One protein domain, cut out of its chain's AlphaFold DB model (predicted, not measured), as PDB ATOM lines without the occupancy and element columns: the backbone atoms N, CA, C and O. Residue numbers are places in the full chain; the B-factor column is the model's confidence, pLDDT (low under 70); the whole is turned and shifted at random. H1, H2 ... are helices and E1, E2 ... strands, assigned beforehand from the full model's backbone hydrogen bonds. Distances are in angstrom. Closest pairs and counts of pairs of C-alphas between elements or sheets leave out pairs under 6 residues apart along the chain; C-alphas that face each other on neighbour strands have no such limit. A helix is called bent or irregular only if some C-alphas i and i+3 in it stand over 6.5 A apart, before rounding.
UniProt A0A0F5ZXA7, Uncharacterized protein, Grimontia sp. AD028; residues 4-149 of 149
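AT A GLANCE: This is residues 4 to 149 of the 149 residues of an uncharacterized protein of Grimontia sp. AD028 (UniProt A0A0F5ZXA7). A strongly twisted sheet of four strands curls round one stretch of a very long, bent helix, H1, which runs on beyond the sheet at both ends. H2 folds back beside the later part of H1 as a helical hairpin, and residues 4 to 19 of H1 stick out as a free arm. The printed part has 146 residues, in the order H1 H2 E1 E2 E3 E4, class mixed; the antiparallel sheet, in order E1 E2 E3 E4, is a meander, each strand the antiparallel neighbour of the one before. The whole is loose, with a radius of gyration of the C-alphas of 18.4 A and spans of 70 by 32 by 21 A.

IN THESE COORDINATES: Find C-alpha 97 at (263.708, 209.231, 227.545), where E1, residues 97 to 104, begins its 19.9 A. E2 is residues 112 to 120, 25.9 A; E3 is 127 to 137, 32.0 A; E4 is 140 to 148, 24.1 A, ending at (250.211, 206.034, 233.419). By its hydrogen bonds H1, residues 4 to 50, was assigned as one helix, but it is bent, with C-alphas 14 and 17 7.8 A apart: H1a is residues 4 to 14, 15.5 A, and H1b 17 to 50, 47.4 A. H2, residues 56 to 73, 26.4 A, is only just irregular, with C-alphas 58 and 61 7.0 A apart.

HOW THE PARTS SIT: Look between E1 and E2 for N 98 and O 118, 2.8 A; between E2 and E3 for N 115 and O 132, 2.9 A; between E3 and E4 for N 135 and O 142, 2.9 A. H1b is on one face of this sheet, two layers, helix over sheet; the C-alphas of Glu 24 and Ile 102 are its closest to E1, 6.1 A. H1b and H2 touch as a hairpin, opposite ways at a shallow tilt of 8 degrees, closest at the C-alphas of Val 41 and His 62, 6.3 A. H2 only grazes the sheet with residues 70 to 73. H1a, at a steep tilt of 57 degrees to H1b, is not on the sheet and is apart from H2. In H1a every O i to N i+4 pair is within hydrogen-bond range, in H1b 28 of 30 and in H2 11 of 14.

THE WHOLE: The C-alphas farthest apart, of Asn 4 and Asn 53, are 70.7 A apart. The printed part has no cut; the link from H2 to E1, 23 residues, is long. Mean pLDDT of the printed part is 89.7; residues 148 to 149 are under 70.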
ATOM      1  N   ASN A   4     249.844 250.315 235.708       74.50
ATOM      2  CA  ASN A   4     250.852 249.409 236.256       74.50
ATOM      3  C   ASN A   4     250.568 247.929 235.943       74.50
ATOM      4  O   ASN A   4     251.498 247.190 235.623       74.50
ATOM      5  N   ASP A   5     249.303 247.500 235.968       74.38
ATOM      6  CA  ASP A   5     248.921 246.127 235.609       74.38
ATOM      7  C   ASP A   5     249.200 245.865 234.126       74.38
ATOM      8  O   ASP A   5     249.769 244.837 233.763       74.38
ATOM      9  N   ALA A   6     248.860 246.828 233.263       74.88
ATOM     10  CA  ALA A   6     249.094 246.726 231.825       74.88
ATOM     11  C   ALA A   6     250.593 246.666 231.479       74.88
ATOM     12  O   ALA A   6     251.003 245.855 230.649       74.88
ATOM     13  N   LEU A   7     251.424 247.474 232.146       77.94
ATOM     14  CA  LEU A   7     252.881 247.449 231.976       77.94
ATOM     15  C   LEU A   7     253.497 246.130 232.461       77.94
ATOM     16  O   LEU A   7     254.387 245.589 231.803       77.94
ATOM     17  N   ASN A   8     252.998 245.576 233.569       75.94
ATOM     18  CA  ASN A   8     253.427 244.265 234.054       75.94
ATOM     19  C   ASN A   8     253.062 243.140 233.077       75.94
ATOM     20  O   ASN A   8     253.876 242.242 232.859       75.94
ATOM     21  N   ILE A   9     251.882 243.202 232.454       79.38
ATOM     22  CA  ILE A   9     251.460 242.241 231.427       79.38
ATOM     23  C   ILE A   9     252.366 242.331 230.196       79.38
ATOM     24  O   ILE A   9     252.865 241.304 229.749       79.38
ATOM     25  N   ILE A  10     252.633 243.536 229.678       80.06
ATOM     26  CA  ILE A  10     253.510 243.730 228.510       80.06
ATOM     27  C   ILE A  10     254.907 243.168 228.787       80.06
ATOM     28  O   ILE A  10     255.420 242.381 227.997       80.06
ATOM     29  N   ARG A  11     255.486 243.477 229.951       72.00
ATOM     30  CA  ARG A  11     256.810 242.968 230.324       72.00
ATOM     31  C   ARG A  11     256.832 241.443 230.488       72.00
ATOM     32  O   ARG A  11     257.833 240.806 230.175       72.00
ATOM     33  N   ARG A  12     255.747 240.838 230.992       73.19
ATOM     34  CA  ARG A  12     255.606 239.369 231.041       73.19
ATOM     35  C   ARG A  12     255.526 238.779 229.634       73.19
ATOM     36  O   ARG A  12     256.177 237.773 229.388       73.19
ATOM     37  N   LEU A  13     254.785 239.412 228.723       76.81
ATOM     38  CA  LEU A  13     254.664 238.959 227.337       76.81
ATOM     39  C   LEU A  13     256.002 239.006 226.589       76.81
ATOM     40  O   LEU A  13     256.313 238.085 225.843       76.81
ATOM     41  N   GLU A  14     256.802 240.047 226.811       80.06
ATOM     42  CA  GLU A  14     258.131 240.191 226.200       80.06
ATOM     43  C   GLU A  14     259.122 239.128 226.696       80.06
ATOM     44  O   GLU A  14     259.924 238.623 225.916       80.06
ATOM     45  N   ASN A  15     259.028 238.748 227.974       80.06
ATOM     46  CA  ASN A  15     259.938 237.787 228.605       80.06
ATOM     47  C   ASN A  15     259.412 236.342 228.613       80.06
ATOM     48  O   ASN A  15     260.069 235.461 229.163       80.06
ATOM     49  N   LEU A  16     258.237 236.083 228.029       75.38
ATOM     50  CA  LEU A  16     257.588 234.765 228.020       75.38
ATOM     51  C   LEU A  16     258.537 233.625 227.614       75.38
ATOM     52  O   LEU A  16     258.612 232.657 228.365       75.38
ATOM     53  N   PRO A  17     259.293 233.720 226.500       80.06
ATOM     54  CA  PRO A  17     260.195 232.645 226.088       80.06
ATOM     55  C   PRO A  17     261.264 232.323 227.138       80.06
ATOM     56  O   PRO A  17     261.505 231.161 227.438       80.06
ATOM     57  N   GLU A  18     261.861 233.347 227.753       80.31
ATOM     58  CA  GLU A  18     262.891 233.157 228.778       80.31
ATOM     59  C   GLU A  18     262.312 232.547 230.061       80.31
ATOM     60  O   GLU A  18     262.941 231.696 230.689       80.31
ATOM     61  N   ILE A  19     261.095 232.948 230.438       77.06
ATOM     62  CA  ILE A  19     260.378 232.366 231.579       77.06
ATOM     63  C   ILE A  19     260.089 230.881 231.321       77.06
ATOM     64  O   ILE A  19     260.335 230.058 232.203       77.06
ATOM     65  N   TYR A  20     259.613 230.532 230.120       78.31
ATOM     66  CA  TYR A  20     259.375 229.141 229.729       78.31
ATOM     67  C   TYR A  20     260.665 228.319 229.780       78.31
ATOM     68  O   TYR A  20     260.696 227.308 230.474       78.31
ATOM     69  N   ASP A  21     261.759 228.796 229.183       85.19
ATOM     70  CA  ASP A  21     263.060 228.114 229.226       85.19
ATOM     71  C   ASP A  21     263.546 227.851 230.664       85.19
ATOM     72  O   ASP A  21     264.100 226.791 230.971       85.19
ATOM     73  N   GLN A  22     263.370 228.819 231.571       87.75
ATOM     74  CA  GLN A  22     263.757 228.666 232.977       87.75
ATOM     75  C   GLN A  22     262.906 227.612 233.691       87.75
ATOM     76  O   GLN A  22     263.445 226.786 234.433       87.75
ATOM     77  N   ILE A  23     261.594 227.621 233.454       88.19
ATOM     78  CA  ILE A  23     260.657 226.643 234.013       88.19
ATOM     79  C   ILE A  23     260.971 225.243 233.488       88.19
ATOM     80  O   ILE A  23     261.068 224.309 234.280       88.19
ATOM     81  N   GLU A  24     261.179 225.093 232.181       91.19
ATOM     82  CA  GLU A  24     261.521 223.813 231.557       91.19
ATOM     83  C   GLU A  24     262.786 223.220 232.168       91.19
ATOM     84  O   GLU A  24     262.802 222.057 232.573       91.19
ATOM     85  N   ARG A  25     263.834 224.038 232.332       93.25
ATOM     86  CA  ARG A  25     265.073 223.618 233.001       93.25
ATOM     87  C   ARG A  25     264.840 223.215 234.451       93.25
ATOM     88  O   ARG A  25     265.430 222.236 234.896       93.25
ATOM     89  N   ALA A  26     264.004 223.947 235.185       94.00
ATOM     90  CA  ALA A  26     263.701 223.631 236.577       94.00
ATOM     91  C   ALA A  26     262.937 222.303 236.702       94.00
ATOM     92  O   ALA A  26     263.318 221.449 237.503       94.00
ATOM     93  N   VAL A  27     261.906 222.097 235.877       95.94
ATOM     94  CA  VAL A  27     261.116 220.858 235.841       95.94
ATOM     95  C   VAL A  27     261.993 219.675 235.435       95.94
ATOM     96  O   VAL A  27     262.056 218.688 236.168       95.94
ATOM     97  N   CYS A  28     262.729 219.785 234.325       95.94
ATOM     98  CA  CYS A  28     263.662 218.748 233.887       95.94
ATOM     99  C   CYS A  28     264.736 218.468 234.939       95.94
ATOM    100  O   CYS A  28     265.060 217.310 235.164       95.94
ATOM    101  N   GLY A  29     265.254 219.491 235.624       97.00
ATOM    102  CA  GLY A  29     266.244 219.326 236.687       97.00
ATOM    103  C   GLY A  29     265.732 218.484 237.857       97.00
ATOM    104  O   GLY A  29     266.453 217.615 238.345       97.00
ATOM    105  N   VAL A  30     264.478 218.688 238.275       97.56
ATOM    106  CA  VAL A  30     263.856 217.884 239.341       97.56
ATOM    107  C   VAL A  30     263.636 216.442 238.895       97.56
ATOM    108  O   VAL A  30     264.038 215.527 239.613       97.56
ATOM    109  N   VAL A  31     263.046 216.221 237.714       97.38
ATOM    110  CA  VAL A  31     262.769 214.860 237.219       97.38
ATOM    111  C   VAL A  31     264.070 214.106 236.926       97.38
ATOM    112  O   VAL A  31     264.196 212.948 237.309       97.38
ATOM    113  N   HIS A  32     265.067 214.764 236.329       97.69
ATOM    114  CA  HIS A  32     266.392 214.185 236.100       97.69
ATOM    115  C   HIS A  32     267.073 213.809 237.418       97.69
ATOM    116  O   HIS A  32     267.599 212.708 237.539       97.69
ATOM    117  N   GLY A  33     267.030 214.688 238.426       98.06
ATOM    118  CA  GLY A  33     267.578 214.391 239.749       98.06
ATOM    119  C   GLY A  33     266.901 213.187 240.408       98.06
ATOM    120  O   GLY A  33     267.585 212.333 240.958       98.06
ATOM    121  N   TYR A  34     265.572 213.089 240.307       97.62
ATOM    122  CA  TYR A  34     264.832 211.920 240.782       97.62
ATOM    123  C   TYR A  34     265.266 210.637 240.060       97.62
ATOM    124  O   TYR A  34     265.548 209.636 240.715       97.62
ATOM    125  N   PHE A  35     265.373 210.681 238.727       96.81
ATOM    126  CA  PHE A  35     265.820 209.543 237.923       96.81
ATOM    127  C   PHE A  35     267.231 209.102 238.302       96.81
ATOM    128  O   PHE A  35     267.465 207.918 238.516       96.81
ATOM    129  N   GLN A  36     268.154 210.050 238.432       98.00
ATOM    130  CA  GLN A  36     269.540 209.770 238.780       98.00
ATOM    131  C   GLN A  36     269.654 209.097 240.155       98.00
ATOM    132  O   GLN A  36     270.273 208.039 240.261       98.00
ATOM    133  N   ASP A  37     269.024 209.670 241.185       98.19
ATOM    134  CA  ASP A  37     269.067 209.121 242.542       98.19
ATOM    135  C   ASP A  37     268.432 207.717 242.598       98.19
ATOM    136  O   ASP A  37     268.974 206.817 243.243       98.19
ATOM    137  N   MET A  38     267.305 207.500 241.904       97.12
ATOM    138  CA  MET A  38     266.658 206.183 241.814       97.12
ATOM    139  C   MET A  38     267.537 205.163 241.084       97.12
ATOM    140  O   MET A  38     267.733 204.053 241.584       97.12
ATOM    141  N   LEU A  39     268.107 205.543 239.940       96.31
ATOM    142  CA  LEU A  39     268.937 204.675 239.108       96.31
ATOM    143  C   LEU A  39     270.190 204.188 239.842       96.31
ATOM    144  O   LEU A  39     270.608 203.047 239.657       96.31
ATOM    145  N   GLU A  40     270.793 205.030 240.683       97.31
ATOM    146  CA  GLU A  40     271.915 204.619 241.532       97.31
ATOM    147  C   GLU A  40     271.535 203.452 242.448       97.31
ATOM    148  O   GLU A  40     272.323 202.521 242.611       97.31
ATOM    149  N   VAL A  41     270.328 203.468 243.023       97.19
ATOM    150  CA  VAL A  41     269.847 202.375 243.878       97.19
ATOM    151  C   VAL A  41     269.499 201.141 243.054       97.19
ATOM    152  O   VAL A  41     269.907 200.040 243.407       97.19
ATOM    153  N   GLU A  42     268.801 201.313 241.933       96.50
ATOM    154  CA  GLU A  42     268.405 200.206 241.052       96.50
ATOM    155  C   GLU A  42     269.602 199.446 240.478       96.50
ATOM    156  O   GLU A  42     269.558 198.226 240.349       96.50
ATOM    157  N   ARG A  43     270.705 200.138 240.170       95.88
ATOM    158  CA  ARG A  43     271.943 199.486 239.721       95.88
ATOM    159  C   ARG A  43     272.554 198.596 240.799       95.88
ATOM    160  O   ARG A  43     273.017 197.506 240.476       95.88
ATOM    161  N   LEU A  44     272.535 199.041 242.056       95.75
ATOM    162  CA  LEU A  44     273.018 198.242 243.184       95.75
ATOM    163  C   LEU A  44     272.124 197.018 243.413       95.75
ATOM    164  O   LEU A  44     272.631 195.914 243.591       95.75
ATOM    165  N   GLU A  45     270.800 197.185 243.342       95.38
ATOM    166  CA  GLU A  45     269.855 196.064 243.423       95.38
ATOM    167  C   GLU A  45     270.091 195.041 242.304       95.38
ATOM    168  O   GLU A  45     270.152 193.841 242.573       95.38
ATOM    169  N   ALA A  46     270.277 195.503 241.064       94.69
ATOM    170  CA  ALA A  46     270.574 194.644 239.924       94.69
ATOM    171  C   ALA A  46     271.894 193.879 240.096       94.69
ATOM    172  O   ALA A  46     271.957 192.684 239.798       94.69
ATOM    173  N   GLU A  47     272.934 194.532 240.623       94.94
ATOM    174  CA  GLU A  47     274.211 193.891 240.942       94.94
ATOM    175  C   GLU A  47     274.044 192.804 242.015       94.94
ATOM    176  O   GLU A  47     274.500 191.673 241.820       94.94
ATOM    177  N   ILE A  48     273.320 193.093 243.103       94.31
ATOM    178  CA  ILE A  48     273.016 192.118 244.162       94.31
ATOM    179  C   ILE A  48     272.255 190.923 243.582       94.31
ATOM    180  O   ILE A  48     272.689 189.785 243.742       94.31
ATOM    181  N   MET A  49     271.171 191.165 242.841       94.19
ATOM    182  CA  MET A  49     270.344 190.103 242.257       94.19
ATOM    183  C   MET A  49     271.070 189.276 241.188       94.19
ATOM    184  O   MET A  49     270.680 188.141 240.919       94.19
ATOM    185  N   SER A  50     272.131 189.816 240.578       93.38
ATOM    186  CA  SER A  50     272.979 189.061 239.647       93.38
ATOM    187  C   SER A  50     273.866 188.023 240.348       93.38
ATOM    188  O   SER A  50     274.362 187.091 239.707       93.38
ATOM    189  N   SER A  51     274.052 188.149 241.668       92.75
ATOM    190  CA  SER A  51     274.854 187.218 242.456       92.75
ATOM    191  C   SER A  51     274.101 185.900 242.687       92.75
ATOM    192  O   SER A  51     272.978 185.906 243.183       92.75
ATOM    193  N   PRO A  52     274.710 184.730 242.421       86.56
ATOM    194  CA  PRO A  52     274.010 183.440 242.439       86.56
ATOM    195  C   PRO A  52     273.511 182.985 243.822       86.56
ATOM    196  O   PRO A  52     272.733 182.040 243.897       86.56
ATOM    197  N   ASN A  53     273.963 183.628 244.905       90.06
ATOM    198  CA  ASN A  53     273.633 183.276 246.290       90.06
ATOM    199  C   ASN A  53     273.014 184.448 247.074       90.06
ATOM    200  O   ASN A  53     273.099 184.446 248.301       90.06
ATOM    201  N   TYR A  54     272.469 185.462 246.394       90.19
ATOM    202  CA  TYR A  54     271.913 186.623 247.090       90.19
ATOM    203  C   TYR A  54     270.704 186.234 247.957       90.19
ATOM    204  O   TYR A  54     269.926 185.337 247.610       90.19
ATOM    205  N   SER A  55     270.546 186.921 249.084       90.56
ATOM    206  CA  SER A  55     269.361 186.859 249.936       90.56
ATOM    207  C   SER A  55     268.469 188.070 249.691       90.56
ATOM    208  O   SER A  55     268.949 189.180 249.471       90.56
ATOM    209  N   HIS A  56     267.153 187.880 249.785       87.31
ATOM    210  CA  HIS A  56     266.202 188.983 249.652       87.31
ATOM    211  C   HIS A  56     266.414 190.068 250.720       87.31
ATOM    212  O   HIS A  56     266.252 191.249 250.425       87.31
ATOM    213  N   ASP A  57     266.866 189.682 251.916       91.31
ATOM    214  CA  ASP A  57     267.136 190.597 253.034       91.31
ATOM    215  C   ASP A  57     268.211 191.652 252.691       91.31
ATOM    216  O   ASP A  57     268.226 192.742 253.255       91.31
ATOM    217  N   GLU A  58     269.094 191.375 251.723       91.94
ATOM    218  CA  GLU A  58     270.121 192.327 251.264       91.94
ATOM    219  C   GLU A  58     269.522 193.532 250.509       91.94
ATOM    220  O   GLU A  58     270.183 194.560 250.329       91.94
ATOM    221  N   LEU A  59     268.256 193.436 250.091       94.06
ATOM    222  CA  LEU A  59     267.537 194.480 249.360       94.06
ATOM    223  C   LEU A  59     266.745 195.418 250.280       94.06
ATOM    224  O   LEU A  59     266.427 196.530 249.861       94.06
ATOM    225  N   GLU A  60     266.471 195.033 251.532       92.94
ATOM    226  CA  GLU A  60     265.713 195.873 252.476       92.94
ATOM    227  C   GLU A  60     266.304 197.291 252.629       92.94
ATOM    228  O   GLU A  60     265.551 198.259 252.492       92.94
ATOM    229  N   PRO A  61     267.635 197.479 252.779       94.12
ATOM    230  CA  PRO A  61     268.216 198.821 252.872       94.12
ATOM    231  C   PRO A  61     268.022 199.663 251.599       94.12
ATOM    232  O   PRO A  61     267.991 200.893 251.647       94.12
ATOM    233  N   HIS A  62     267.893 199.013 250.440       94.75
ATOM    234  CA  HIS A  62     267.703 199.680 249.152       94.75
ATOM    235  C   HIS A  62     266.263 200.182 249.004       94.75
ATOM    236  O   HIS A  62     266.049 201.297 248.522       94.75
ATOM    237  N   LEU A  63     265.285 199.425 249.512       94.06
ATOM    238  CA  LEU A  63     263.895 199.874 249.629       94.06
ATOM    239  C   LEU A  63     263.768 201.087 250.556       94.06
ATOM    240  O   LEU A  63     263.097 202.061 250.206       94.06
ATOM    241  N   GLU A  64     264.452 201.073 251.703       94.44
ATOM    242  CA  GLU A  64     264.490 202.224 252.612       94.44
ATOM    243  C   GLU A  64     265.071 203.463 251.917       94.44
ATOM    244  O   GLU A  64     264.471 204.541 251.960       94.44
ATOM    245  N   LYS A  65     266.181 203.303 251.187       96.38
ATOM    246  CA  LYS A  65     266.802 204.391 250.423       96.38
ATOM    247  C   LYS A  65     265.887 204.926 249.316       96.38
ATOM    248  O   LYS A  65     265.761 206.141 249.165       96.38
ATOM    249  N   LYS A  66     265.185 204.060 248.578       96.31
ATOM    250  CA  LYS A  66     264.163 204.481 247.601       96.31
ATOM    251  C   LYS A  66     263.032 205.269 248.265       96.31
ATOM    252  O   LYS A  66     262.581 206.274 247.715       96.31
ATOM    253  N   ALA A  67     262.601 204.875 249.463       94.94
ATOM    254  CA  ALA A  67     261.596 205.617 250.219       94.94
ATOM    255  C   ALA A  67     262.100 207.005 250.665       94.94
ATOM    256  O   ALA A  67     261.327 207.967 250.669       94.94
ATOM    257  N   GLU A  68     263.381 207.149 251.015       96.00
ATOM    258  CA  GLU A  68     264.001 208.453 251.295       96.00
ATOM    259  C   GLU A  68     264.081 209.344 250.050       96.00
ATOM    260  O   GLU A  68     263.719 210.520 250.113       96.00
ATOM    261  N   ILE A  69     264.475 208.777 248.907       96.94
ATOM    262  CA  ILE A  69     264.487 209.478 247.616       96.94
ATOM    263  C   ILE A  69     263.072 209.945 247.263       96.94
ATOM    264  O   ILE A  69     262.870 211.114 246.940       96.94
ATOM    265  N   HIS A  70     262.061 209.085 247.410       95.75
ATOM    266  CA  HIS A  70     260.670 209.481 247.200       95.75
ATOM    267  C   HIS A  70     260.295 210.677 248.089       95.75
ATOM    268  O   HIS A  70     259.808 211.681 247.582       95.75
ATOM    269  N   LYS A  71     260.599 210.646 249.394       95.06
ATOM    270  CA  LYS A  71     260.337 211.781 250.309       95.06
ATOM    271  C   LYS A  71     261.052 213.078 249.908       95.06
ATOM    272  O   LYS A  71     260.568 214.154 250.253       95.06
ATOM    273  N   LYS A  72     262.197 212.994 249.224       96.06
ATOM    274  CA  LYS A  72     262.965 214.153 248.745       96.06
ATOM    275  C   LYS A  72     262.310 214.819 247.533       96.06
ATOM    276  O   LYS A  72     262.285 216.045 247.469       96.06
ATOM    277  N   TYR A  73     261.796 214.032 246.586       96.94
ATOM    278  CA  TYR A  73     261.301 214.540 245.298       96.94
ATOM    279  C   TYR A  73     259.779 214.648 245.203       96.94
ATOM    280  O   TYR A  73     259.286 215.410 244.373       96.94
ATOM    281  N   TRP A  74     259.032 213.931 246.042       96.75
ATOM    282  CA  TRP A  74     257.575 213.870 245.978       96.75
ATOM    283  C   TRP A  74     256.912 214.667 247.099       96.75
ATOM    284  O   TRP A  74     257.271 214.550 248.270       96.75
ATOM    285  N   SER A  75     255.886 215.442 246.747       94.38
ATOM    286  CA  SER A  75     255.006 216.109 247.714       94.38
ATOM    287  C   SER A  75     253.831 215.229 248.128       94.38
ATOM    288  O   SER A  75     253.307 215.383 249.235       94.38
ATOM    289  N   ASN A  76     253.433 214.296 247.263       92.81
ATOM    290  CA  ASN A  76     252.353 213.363 247.532       92.81
ATOM    291  C   ASN A  76     252.866 212.171 248.344       92.81
ATOM    292  O   ASN A  76     253.667 211.375 247.869       92.81
ATOM    293  N   SER A  77     252.385 212.032 249.578       88.44
ATOM    294  CA  SER A  77     252.798 210.965 250.493       88.44
ATOM    295  C   SER A  77     251.961 209.687 250.383       88.44
ATOM    296  O   SER A  77     252.150 208.776 251.193       88.44
ATOM    297  N   SER A  78     251.043 209.605 249.412       90.81
ATOM    298  CA  SER A  78     250.200 208.427 249.205       90.81
ATOM    299  C   SER A  78     251.047 207.154 249.081       90.81
ATOM    300  O   SER A  78     251.961 207.123 248.254       90.81
ATOM    301  N   PRO A  79     250.723 206.074 249.822       87.44
ATOM    302  CA  PRO A  79     251.420 204.793 249.704       87.44
ATOM    303  C   PRO A  79     251.416 204.216 248.287       87.44
ATOM    304  O   PRO A  79     252.269 203.405 247.960       87.44
ATOM    305  N   PHE A  80     250.472 204.642 247.441       88.19
ATOM    306  CA  PHE A  80     250.383 204.218 246.047       88.19
ATOM    307  C   PHE A  80     251.626 204.585 245.214       88.19
ATOM    308  O   PHE A  80     251.976 203.826 244.320       88.19
ATOM    309  N   TYR A  81     252.289 205.712 245.505       89.38
ATOM    310  CA  TYR A  81     253.500 206.148 244.783       89.38
ATOM    311  C   TYR A  81     254.801 205.725 245.463       89.38
ATOM    312  O   TYR A  81     255.879 205.880 244.893       89.38
ATOM    313  N   GLN A  82     254.724 205.204 246.690       90.31
ATOM    314  CA  GLN A  82     255.923 204.845 247.430       90.31
ATOM    315  C   GLN A  82     256.571 203.603 246.805       90.31
ATOM    316  O   GLN A  82     255.890 202.589 246.632       90.31
ATOM    317  N   PRO A  83     257.883 203.641 246.510       90.38
ATOM    318  CA  PRO A  83     258.604 202.465 246.050       90.38
ATOM    319  C   PRO A  83     258.491 201.343 247.084       90.38
ATOM    320  O   PRO A  83     258.816 201.538 248.254       90.38
ATOM    321  N   CYS A  84     258.022 200.174 246.655       88.94
ATOM    322  CA  CYS A  84     257.759 199.035 247.539       88.94
ATOM    323  C   CYS A  84     258.375 197.722 247.041       88.94
ATOM    324  O   CYS A  84     258.133 196.666 247.623       88.94
ATOM    325  N   SER A  85     259.161 197.779 245.967       90.12
ATOM    326  CA  SER A  85     259.801 196.619 245.365       90.12
ATOM    327  C   SER A  85     261.197 196.944 244.839       90.12
ATOM    328  O   SER A  85     261.542 198.086 244.510       90.12
ATOM    329  N   SER A  86     261.997 195.888 244.771       92.50
ATOM    330  CA  SER A  86     263.302 195.876 244.127       92.50
ATOM    331  C   SER A  86     263.211 195.089 242.826       92.50
ATOM    332  O   SER A  86     262.387 194.178 242.696       92.50
ATOM    333  N   SER A  87     264.065 195.434 241.869       89.88
ATOM    334  CA  SER A  87     264.099 194.819 240.543       89.88
ATOM    335  C   SER A  87     265.542 194.606 240.108       89.88
ATOM    336  O   SER A  87     266.422 195.390 240.454       89.88
ATOM    337  N   SER A  88     265.781 193.565 239.310       91.81
ATOM    338  CA  SER A  88     267.065 193.371 238.630       91.81
ATOM    339  C   SER A  88     267.189 194.221 237.364       91.81
ATOM    340  O   SER A  88     268.245 194.243 236.739       91.81
ATOM    341  N   SER A  89     266.103 194.884 236.966       91.06
ATOM    342  CA  SER A  89     265.999 195.696 235.756       91.06
ATOM    343  C   SER A  89     265.765 197.154 236.156       91.06
ATOM    344  O   SER A  89     264.670 197.470 236.627       91.06
ATOM    345  N   PRO A  90     266.777 198.030 236.028       92.12
ATOM    346  CA  PRO A  90     266.624 199.454 236.308       92.12
ATOM    347  C   PRO A  90     265.641 200.130 235.350       92.12
ATOM    348  O   PRO A  90     265.698 199.915 234.140       92.12
ATOM    349  N   GLU A  91     264.780 200.994 235.882       90.50
ATOM    350  CA  GLU A  91     263.722 201.669 235.121       90.50
ATOM    351  C   GLU A  91     263.971 203.175 234.971       90.50
ATOM    352  O   GLU A  91     263.499 203.798 234.017       90.50
ATOM    353  N   HIS A  92     264.739 203.781 235.880       93.56
ATOM    354  CA  HIS A  92     264.955 205.228 235.927       93.56
ATOM    355  C   HIS A  92     266.145 205.686 235.063       93.56
ATOM    356  O   HIS A  92     266.943 206.535 235.456       93.56
ATOM    357  N   ILE A  93     266.273 205.135 233.853       93.50
ATOM    358  CA  ILE A  93     267.357 205.461 232.913       93.50
ATOM    359  C   ILE A  93     266.969 206.695 232.094       93.50
ATOM    360  O   ILE A  93     266.142 206.619 231.185       93.50
ATOM    361  N   TRP A  94     267.571 207.845 232.396       94.50
ATOM    362  CA  TRP A  94     267.235 209.104 231.724       94.50
ATOM    363  C   TRP A  94     267.516 209.070 230.219       94.50
ATOM    364  O   TRP A  94     266.749 209.610 229.428       94.50
ATOM    365  N   GLU A  95     268.585 208.392 229.802       93.25
ATOM    366  CA  GLU A  95     268.988 208.269 228.399       93.25
ATOM    367  C   GLU A  95     267.971 207.496 227.543       93.25
ATOM    368  O   GLU A  95     268.009 207.577 226.314       93.25
ATOM    369  N   CYS A  96     267.052 206.765 228.179       92.31
ATOM    370  CA  CYS A  96     265.942 206.090 227.514       92.31
ATOM    371  C   CYS A  96     264.742 207.013 227.253       92.31
ATOM    372  O   CYS A  96     263.799 206.596 226.572       92.31
ATOM    373  N   LEU A  97     264.754 208.244 227.775       92.69
ATOM    374  CA  LEU A  97     263.708 209.231 227.545       92.69
ATOM    375  C   LEU A  97     263.960 210.026 226.257       92.69
ATOM    376  O   LEU A  97     265.079 210.407 225.923       92.69
ATOM    377  N   SER A  98     262.881 210.305 225.536       92.75
ATOM    378  CA  SER A  98     262.864 211.063 224.283       92.75
ATOM    379  C   SER A  98     261.578 211.879 224.170       92.75
ATOM    380  O   SER A  98     260.632 211.643 224.922       92.75
ATOM    381  N   ASP A  99     261.551 212.847 223.250       93.06
ATOM    382  CA  ASP A  99     260.398 213.730 223.019       93.06
ATOM    383  C   ASP A  99     259.875 214.366 224.321       93.06
ATOM    384  O   ASP A  99     258.687 214.302 224.638       93.06
ATOM    385  N   ILE A 100     260.799 214.917 225.117       93.50
ATOM    386  CA  ILE A 100     260.466 215.552 226.393       93.50
ATOM    387  C   ILE A 100     259.676 216.835 226.122       93.50
ATOM    388  O   ILE A 100     260.163 217.741 225.447       93.50
ATOM    389  N   GLU A 101     258.480 216.920 226.694       93.94
ATOM    390  CA  GLU A 101     257.590 218.075 226.623       93.94
ATOM    391  C   GLU A 101     257.217 218.535 228.032       93.94
ATOM    392  O   GLU A 101     256.828 217.725 228.880       93.94
ATOM    393  N   ILE A 102     257.278 219.849 228.261       94.06
ATOM    394  CA  ILE A 102     256.828 220.474 229.503       94.06
ATOM    395  C   ILE A 102     255.612 221.349 229.213       94.06
ATOM    396  O   ILE A 102     255.634 222.200 228.329       94.06
ATOM    397  N   LEU A 103     254.540 221.150 229.973       91.69
ATOM    398  CA  LEU A 103     253.310 221.934 229.864       91.69
ATOM    399  C   LEU A 103     253.015 222.631 231.190       91.69
ATOM    400  O   LEU A 103     253.321 222.099 232.253       91.69
ATOM    401  N   GLN A 104     252.365 223.792 231.133       90.56
ATOM    402  CA  GLN A 104     251.900 224.525 232.311       90.56
ATOM    403  C   GLN A 104     250.387 224.748 232.216       90.56
ATOM    404  O   GLN A 104     249.859 224.993 231.132       90.56
ATOM    405  N   ASN A 105     249.683 224.681 233.347       87.38
ATOM    406  CA  ASN A 105     248.227 224.883 233.409       87.38
ATOM    407  C   ASN A 105     247.766 226.340 233.188       87.38
ATOM    408  O   ASN A 105     246.569 226.567 233.031       87.38
ATOM    409  N   GLY A 106     248.684 227.312 233.177       80.19
ATOM    410  CA  GLY A 106     248.379 228.738 232.997       80.19
ATOM    411  C   GLY A 106     247.715 229.411 234.204       80.19
ATOM    412  O   GLY A 106     247.228 230.530 234.072       80.19
ATOM    413  N   ASP A 107     247.681 228.741 235.359       82.81
ATOM    414  CA  ASP A 107     247.185 229.295 236.620       82.81
ATOM    415  C   ASP A 107     248.349 229.948 237.380       82.81
ATOM    416  O   ASP A 107     249.309 229.274 237.765       82.81
ATOM    417  N   ASP A 108     248.275 231.268 237.558       77.19
ATOM    418  CA  ASP A 108     249.295 232.057 238.255       77.19
ATOM    419  C   ASP A 108     249.293 231.808 239.778       77.19
ATOM    420  O   ASP A 108     250.343 231.913 240.415       77.19
ATOM    421  N   ASP A 109     248.142 231.464 240.366       79.75
ATOM    422  CA  ASP A 109     247.988 231.275 241.813       79.75
ATOM    423  C   ASP A 109     248.354 229.846 242.231       79.75
ATOM    424  O   ASP A 109     248.909 229.613 243.309       79.75
ATOM    425  N   CYS A 110     248.045 228.873 241.371       81.69
ATOM    426  CA  CYS A 110     248.325 227.454 241.581       81.69
ATOM    427  C   CYS A 110     249.067 226.847 240.378       81.69
ATOM    428  O   CYS A 110     248.502 226.006 239.665       81.69
ATOM    429  N   PRO A 111     250.340 227.223 240.152       86.12
ATOM    430  CA  PRO A 111     251.091 226.737 239.007       86.12
ATOM    431  C   PRO A 111     251.334 225.229 239.117       86.12
ATOM    432  O   PRO A 111     251.928 224.733 240.083       86.12
ATOM    433  N   LEU A 112     250.881 224.507 238.094       92.75
ATOM    434  CA  LEU A 112     251.156 223.091 237.886       92.75
ATOM    435  C   LEU A 112     251.908 222.911 236.579       92.75
ATOM    436  O   LEU A 112     251.579 223.535 235.565       92.75
ATOM    437  N   TYR A 113     252.871 222.002 236.614       94.94
ATOM    438  CA  TYR A 113     253.697 221.654 235.472       94.94
ATOM    439  C   TYR A 113     253.508 220.183 235.149       94.94
ATOM    440  O   TYR A 113     253.373 219.357 236.047       94.94
ATOM    441  N   ILE A 114     253.493 219.843 233.870       95.31
ATOM    442  CA  ILE A 114     253.432 218.462 233.410       95.31
ATOM    443  C   ILE A 114     254.717 218.189 232.652       95.31
ATOM    444  O   ILE A 114     254.963 218.825 231.635       95.31
ATOM    445  N   PHE A 115     255.507 217.241 233.140       96.50
ATOM    446  CA  PHE A 115     256.596 216.629 232.393       96.50
ATOM    447  C   PHE A 115     256.036 215.439 231.620       96.50
ATOM    448  O   PHE A 115     255.315 214.628 232.202       96.50
ATOM    449  N   LYS A 116     256.363 215.298 230.338       95.50
ATOM    450  CA  LYS A 116     255.993 214.135 229.522       95.50
ATOM    451  C   LYS A 116     257.181 213.711 228.681       95.50
ATOM    452  O   LYS A 116     257.879 214.564 228.156       95.50
ATOM    453  N   ALA A 117     257.376 212.410 228.527       95.00
ATOM    454  CA  ALA A 117     258.403 211.844 227.669       95.00
ATOM    455  C   ALA A 117     257.967 210.478 227.128       95.00
ATOM    456  O   ALA A 117     257.201 209.746 227.765       95.00
ATOM    457  N   ASN A 118     258.504 210.113 225.971       93.00
ATOM    458  CA  ASN A 118     258.506 208.742 225.486       93.00
ATOM    459  C   ASN A 118     259.689 208.005 226.124       93.00
ATOM    460  O   ASN A 118     260.826 208.459 226.023       93.00
ATOM    461  N   SER A 119     259.429 206.873 226.767       90.62
ATOM    462  CA  SER A 119     260.435 206.016 227.389       90.62
ATOM    463  C   SER A 119     260.614 204.764 226.548       90.62
ATOM    464  O   SER A 119     259.649 204.045 226.293       90.62
ATOM    465  N   LYS A 120     261.841 204.490 226.111       89.50
ATOM    466  CA  LYS A 120     262.161 203.280 225.357       89.50
ATOM    467  C   LYS A 120     262.819 202.247 226.260       89.50
ATOM    468  O   LYS A 120     263.898 202.486 226.792       89.50
ATOM    469  N   ASP A 121     262.187 201.088 226.374       82.31
ATOM    470  CA  ASP A 121     262.754 199.930 227.056       82.31
ATOM    471  C   ASP A 121     264.060 199.502 226.343       82.31
ATOM    472  O   ASP A 121     264.032 199.238 225.130       82.31
ATOM    473  N   PRO A 122     265.206 199.472 227.048       75.12
ATOM    474  CA  PRO A 122     266.489 199.113 226.451       75.12
ATOM    475  C   PRO A 122     266.567 197.640 226.020       75.12
ATOM    476  O   PRO A 122     267.259 197.340 225.046       75.12
ATOM    477  N   ASP A 123     265.833 196.742 226.678       76.19
ATOM    478  CA  ASP A 123     265.904 195.293 226.478       76.19
ATOM    479  C   ASP A 123     264.872 194.785 225.464       76.19
ATOM    480  O   ASP A 123     265.096 193.792 224.761       76.19
ATOM    481  N   HIS A 124     263.726 195.460 225.359       74.62
ATOM    482  CA  HIS A 124     262.614 195.024 224.505       74.62
ATOM    483  C   HIS A 124     262.257 196.011 223.392       74.62
ATOM    484  O   HIS A 124     261.514 195.665 222.471       74.62
ATOM    485  N   GLY A 125     262.786 197.238 223.435       75.69
ATOM    486  CA  GLY A 125     262.517 198.278 222.441       75.69
ATOM    487  C   GLY A 125     261.076 198.801 222.444       75.69
ATOM    488  O   GLY A 125     260.719 199.576 221.552       75.69
ATOM    489  N   LEU A 126     260.261 198.388 223.420       82.56
ATOM    490  CA  LEU A 126     258.908 198.883 223.648       82.56
ATOM    491  C   LEU A 126     258.964 200.360 224.043       82.56
ATOM    492  O   LEU A 126     259.780 200.758 224.868       82.56
ATOM    493  N   VAL A 127     258.093 201.170 223.441       85.44
ATOM    494  CA  VAL A 127     257.954 202.587 223.786       85.44
ATOM    495  C   VAL A 127     256.729 202.743 224.673       85.44
ATOM    496  O   VAL A 127     255.613 202.457 224.240       85.44
ATOM    497  N   SER A 128     256.944 203.198 225.902       88.44
ATOM    498  CA  SER A 128     255.900 203.602 226.843       88.44
ATOM    499  C   SER A 128     255.923 205.116 227.033       88.44
ATOM    500  O   SER A 128     256.858 205.801 226.610       88.44
ATOM    501  N   LYS A 129     254.878 205.670 227.647       90.88
ATOM    502  CA  LYS A 129     254.853 207.089 228.010       90.88
ATOM    503  C   LYS A 129     255.115 207.224 229.498       90.88
ATOM    504  O   LYS A 129     254.468 206.559 230.299       90.88
ATOM    505  N   LYS A 130     256.027 208.121 229.863       92.31
ATOM    506  CA  LYS A 130     256.205 208.568 231.245       92.31
ATOM    507  C   LYS A 130     255.760 210.011 231.351       92.31
ATOM    508  O   LYS A 130     256.157 210.853 230.547       92.31
ATOM    509  N   ALA A 131     254.919 210.298 232.332       94.94
ATOM    510  CA  ALA A 131     254.474 211.652 232.578       94.94
ATOM    511  C   ALA A 131     254.319 211.908 234.073       94.94
ATOM    512  O   ALA A 131     253.807 211.070 234.804       94.94
ATOM    513  N   PHE A 132     254.737 213.090 234.511       96.62
ATOM    514  CA  PHE A 132     254.648 213.523 235.897       96.62
ATOM    515  C   PHE A 132     253.920 214.852 235.978       96.62
ATOM    516  O   PHE A 132     254.148 215.743 235.161       96.62
ATOM    517  N   ILE A 133     253.079 215.006 236.996       96.56
ATOM    518  CA  ILE A 133     252.580 216.312 237.416       96.56
ATOM    519  C   ILE A 133     253.492 216.802 238.531       96.56
ATOM    520  O   ILE A 133     253.678 216.108 239.531       96.56
ATOM    521  N   LEU A 134     254.035 218.002 238.363       96.75
ATOM    522  CA  LEU A 134     254.838 218.691 239.351       96.75
ATOM    523  C   LEU A 134     254.090 219.908 239.884       96.75
ATOM    524  O   LEU A 134     253.423 220.638 239.145       96.75
ATOM    525  N   LYS A 135     254.246 220.147 241.181       94.44
ATOM    526  CA  LYS A 135     253.659 221.275 241.894       94.44
ATOM    527  C   LYS A 135     254.751 222.112 242.541       94.44
ATOM    528  O   LYS A 135     255.692 221.577 243.125       94.44
ATOM    529  N   LEU A 136     254.590 223.430 242.478       91.81
ATOM    530  CA  LEU A 136     255.425 224.355 243.235       91.81
ATOM    531  C   LEU A 136     254.899 224.473 244.672       91.81
ATOM    532  O   LEU A 136     253.738 224.823 244.897       91.81
ATOM    533  N   LYS A 137     255.752 224.200 245.657       89.81
ATOM    534  CA  LYS A 137     255.465 224.374 247.083       89.81
ATOM    535  C   LYS A 137     256.664 225.035 247.750       89.81
ATOM    536  O   LYS A 137     257.779 224.548 247.630       89.81
ATOM    537  N   GLU A 138     256.431 226.150 248.445       87.81
ATOM    538  CA  GLU A 138     257.476 226.855 249.211       87.81
ATOM    539  C   GLU A 138     258.739 227.159 248.372       87.81
ATOM    540  O   GLU A 138     259.871 227.026 248.832       87.81
ATOM    541  N   GLY A 139     258.544 227.535 247.101       86.62
ATOM    542  CA  GLY A 139     259.632 227.861 246.169       86.62
ATOM    543  C   GLY A 139     260.362 226.660 245.560       86.62
ATOM    544  O   GLY A 139     261.297 226.866 244.792       86.62
ATOM    545  N   HIS A 140     259.934 225.431 245.851       91.31
ATOM    546  CA  HIS A 140     260.535 224.203 245.333       91.31
ATOM    547  C   HIS A 140     259.515 223.390 244.534       91.31
ATOM    548  O   HIS A 140     258.325 223.365 244.853       91.31
ATOM    549  N   LEU A 141     259.978 222.751 243.461       95.31
ATOM    550  CA  LEU A 141     259.163 221.863 242.637       95.31
ATOM    551  C   LEU A 141     259.228 220.440 243.189       95.31
ATOM    552  O   LEU A 141     260.311 219.932 243.469       95.31
ATOM    553  N   TYR A 142     258.066 219.804 243.286       96.75
ATOM    554  CA  TYR A 142     257.922 218.420 243.724       96.75
ATOM    555  C   TYR A 142     257.024 217.649 242.769       96.75
ATOM    556  O   TYR A 142     256.106 218.222 242.182       96.75
ATOM    557  N   ILE A 143     257.264 216.349 242.652       97.12
ATOM    558  CA  ILE A 143     256.390 215.423 241.940       97.12
ATOM    559  C   ILE A 143     255.149 215.161 242.804       97.12
ATOM    560  O   ILE A 143     255.234 214.801 243.977       97.12
ATOM    561  N   GLU A 144     253.975 215.364 242.218       95.62
ATOM    562  CA  GLU A 144     252.680 215.158 242.869       95.62
ATOM    563  C   GLU A 144     251.985 213.886 242.362       95.62
ATOM    564  O   GLU A 144     251.215 213.252 243.088       95.62
ATOM    565  N   HIS A 145     252.231 213.518 241.103       95.06
ATOM    566  CA  HIS A 145     251.563 212.400 240.447       95.06
ATOM    567  C   HIS A 145     252.416 211.842 239.310       95.06
ATOM    568  O   HIS A 145     252.996 212.620 238.552       95.06
ATOM    569  N   GLU A 146     252.408 210.523 239.134       93.56
ATOM    570  CA  GLU A 146     252.822 209.864 237.891       93.56
ATOM    571  C   GLU A 146     251.570 209.471 237.102       93.56
ATOM    572  O   GLU A 146     250.642 208.863 237.633       93.56
ATOM    573  N   LEU A 147     251.522 209.866 235.835       87.12
ATOM    574  CA  LEU A 147     250.450 209.542 234.908       87.12
ATOM    575  C   LEU A 147     250.852 208.301 234.112       87.12
ATOM    576  O   LEU A 147     251.845 208.318 233.383       87.12
ATOM    577  N   PHE A 148     250.047 207.248 234.215       68.12
ATOM    578  CA  PHE A 148     250.211 206.034 233.419       68.12
ATOM    579  C   PHE A 148     249.707 206.265 231.987       68.12
ATOM    580  O   PHE A 148     248.624 206.832 231.797       68.12
ATOM    581  N   GLY A 149     250.474 205.826 230.987       43.97
ATOM    582  CA  GLY A 149     250.143 205.972 229.567       43.97
ATOM    583  C   GLY A 149     250.623 204.816 228.711       43.97
ATOM    584  O   GLY A 149     251.643 204.191 229.070       43.97
TER     585      GLY A 149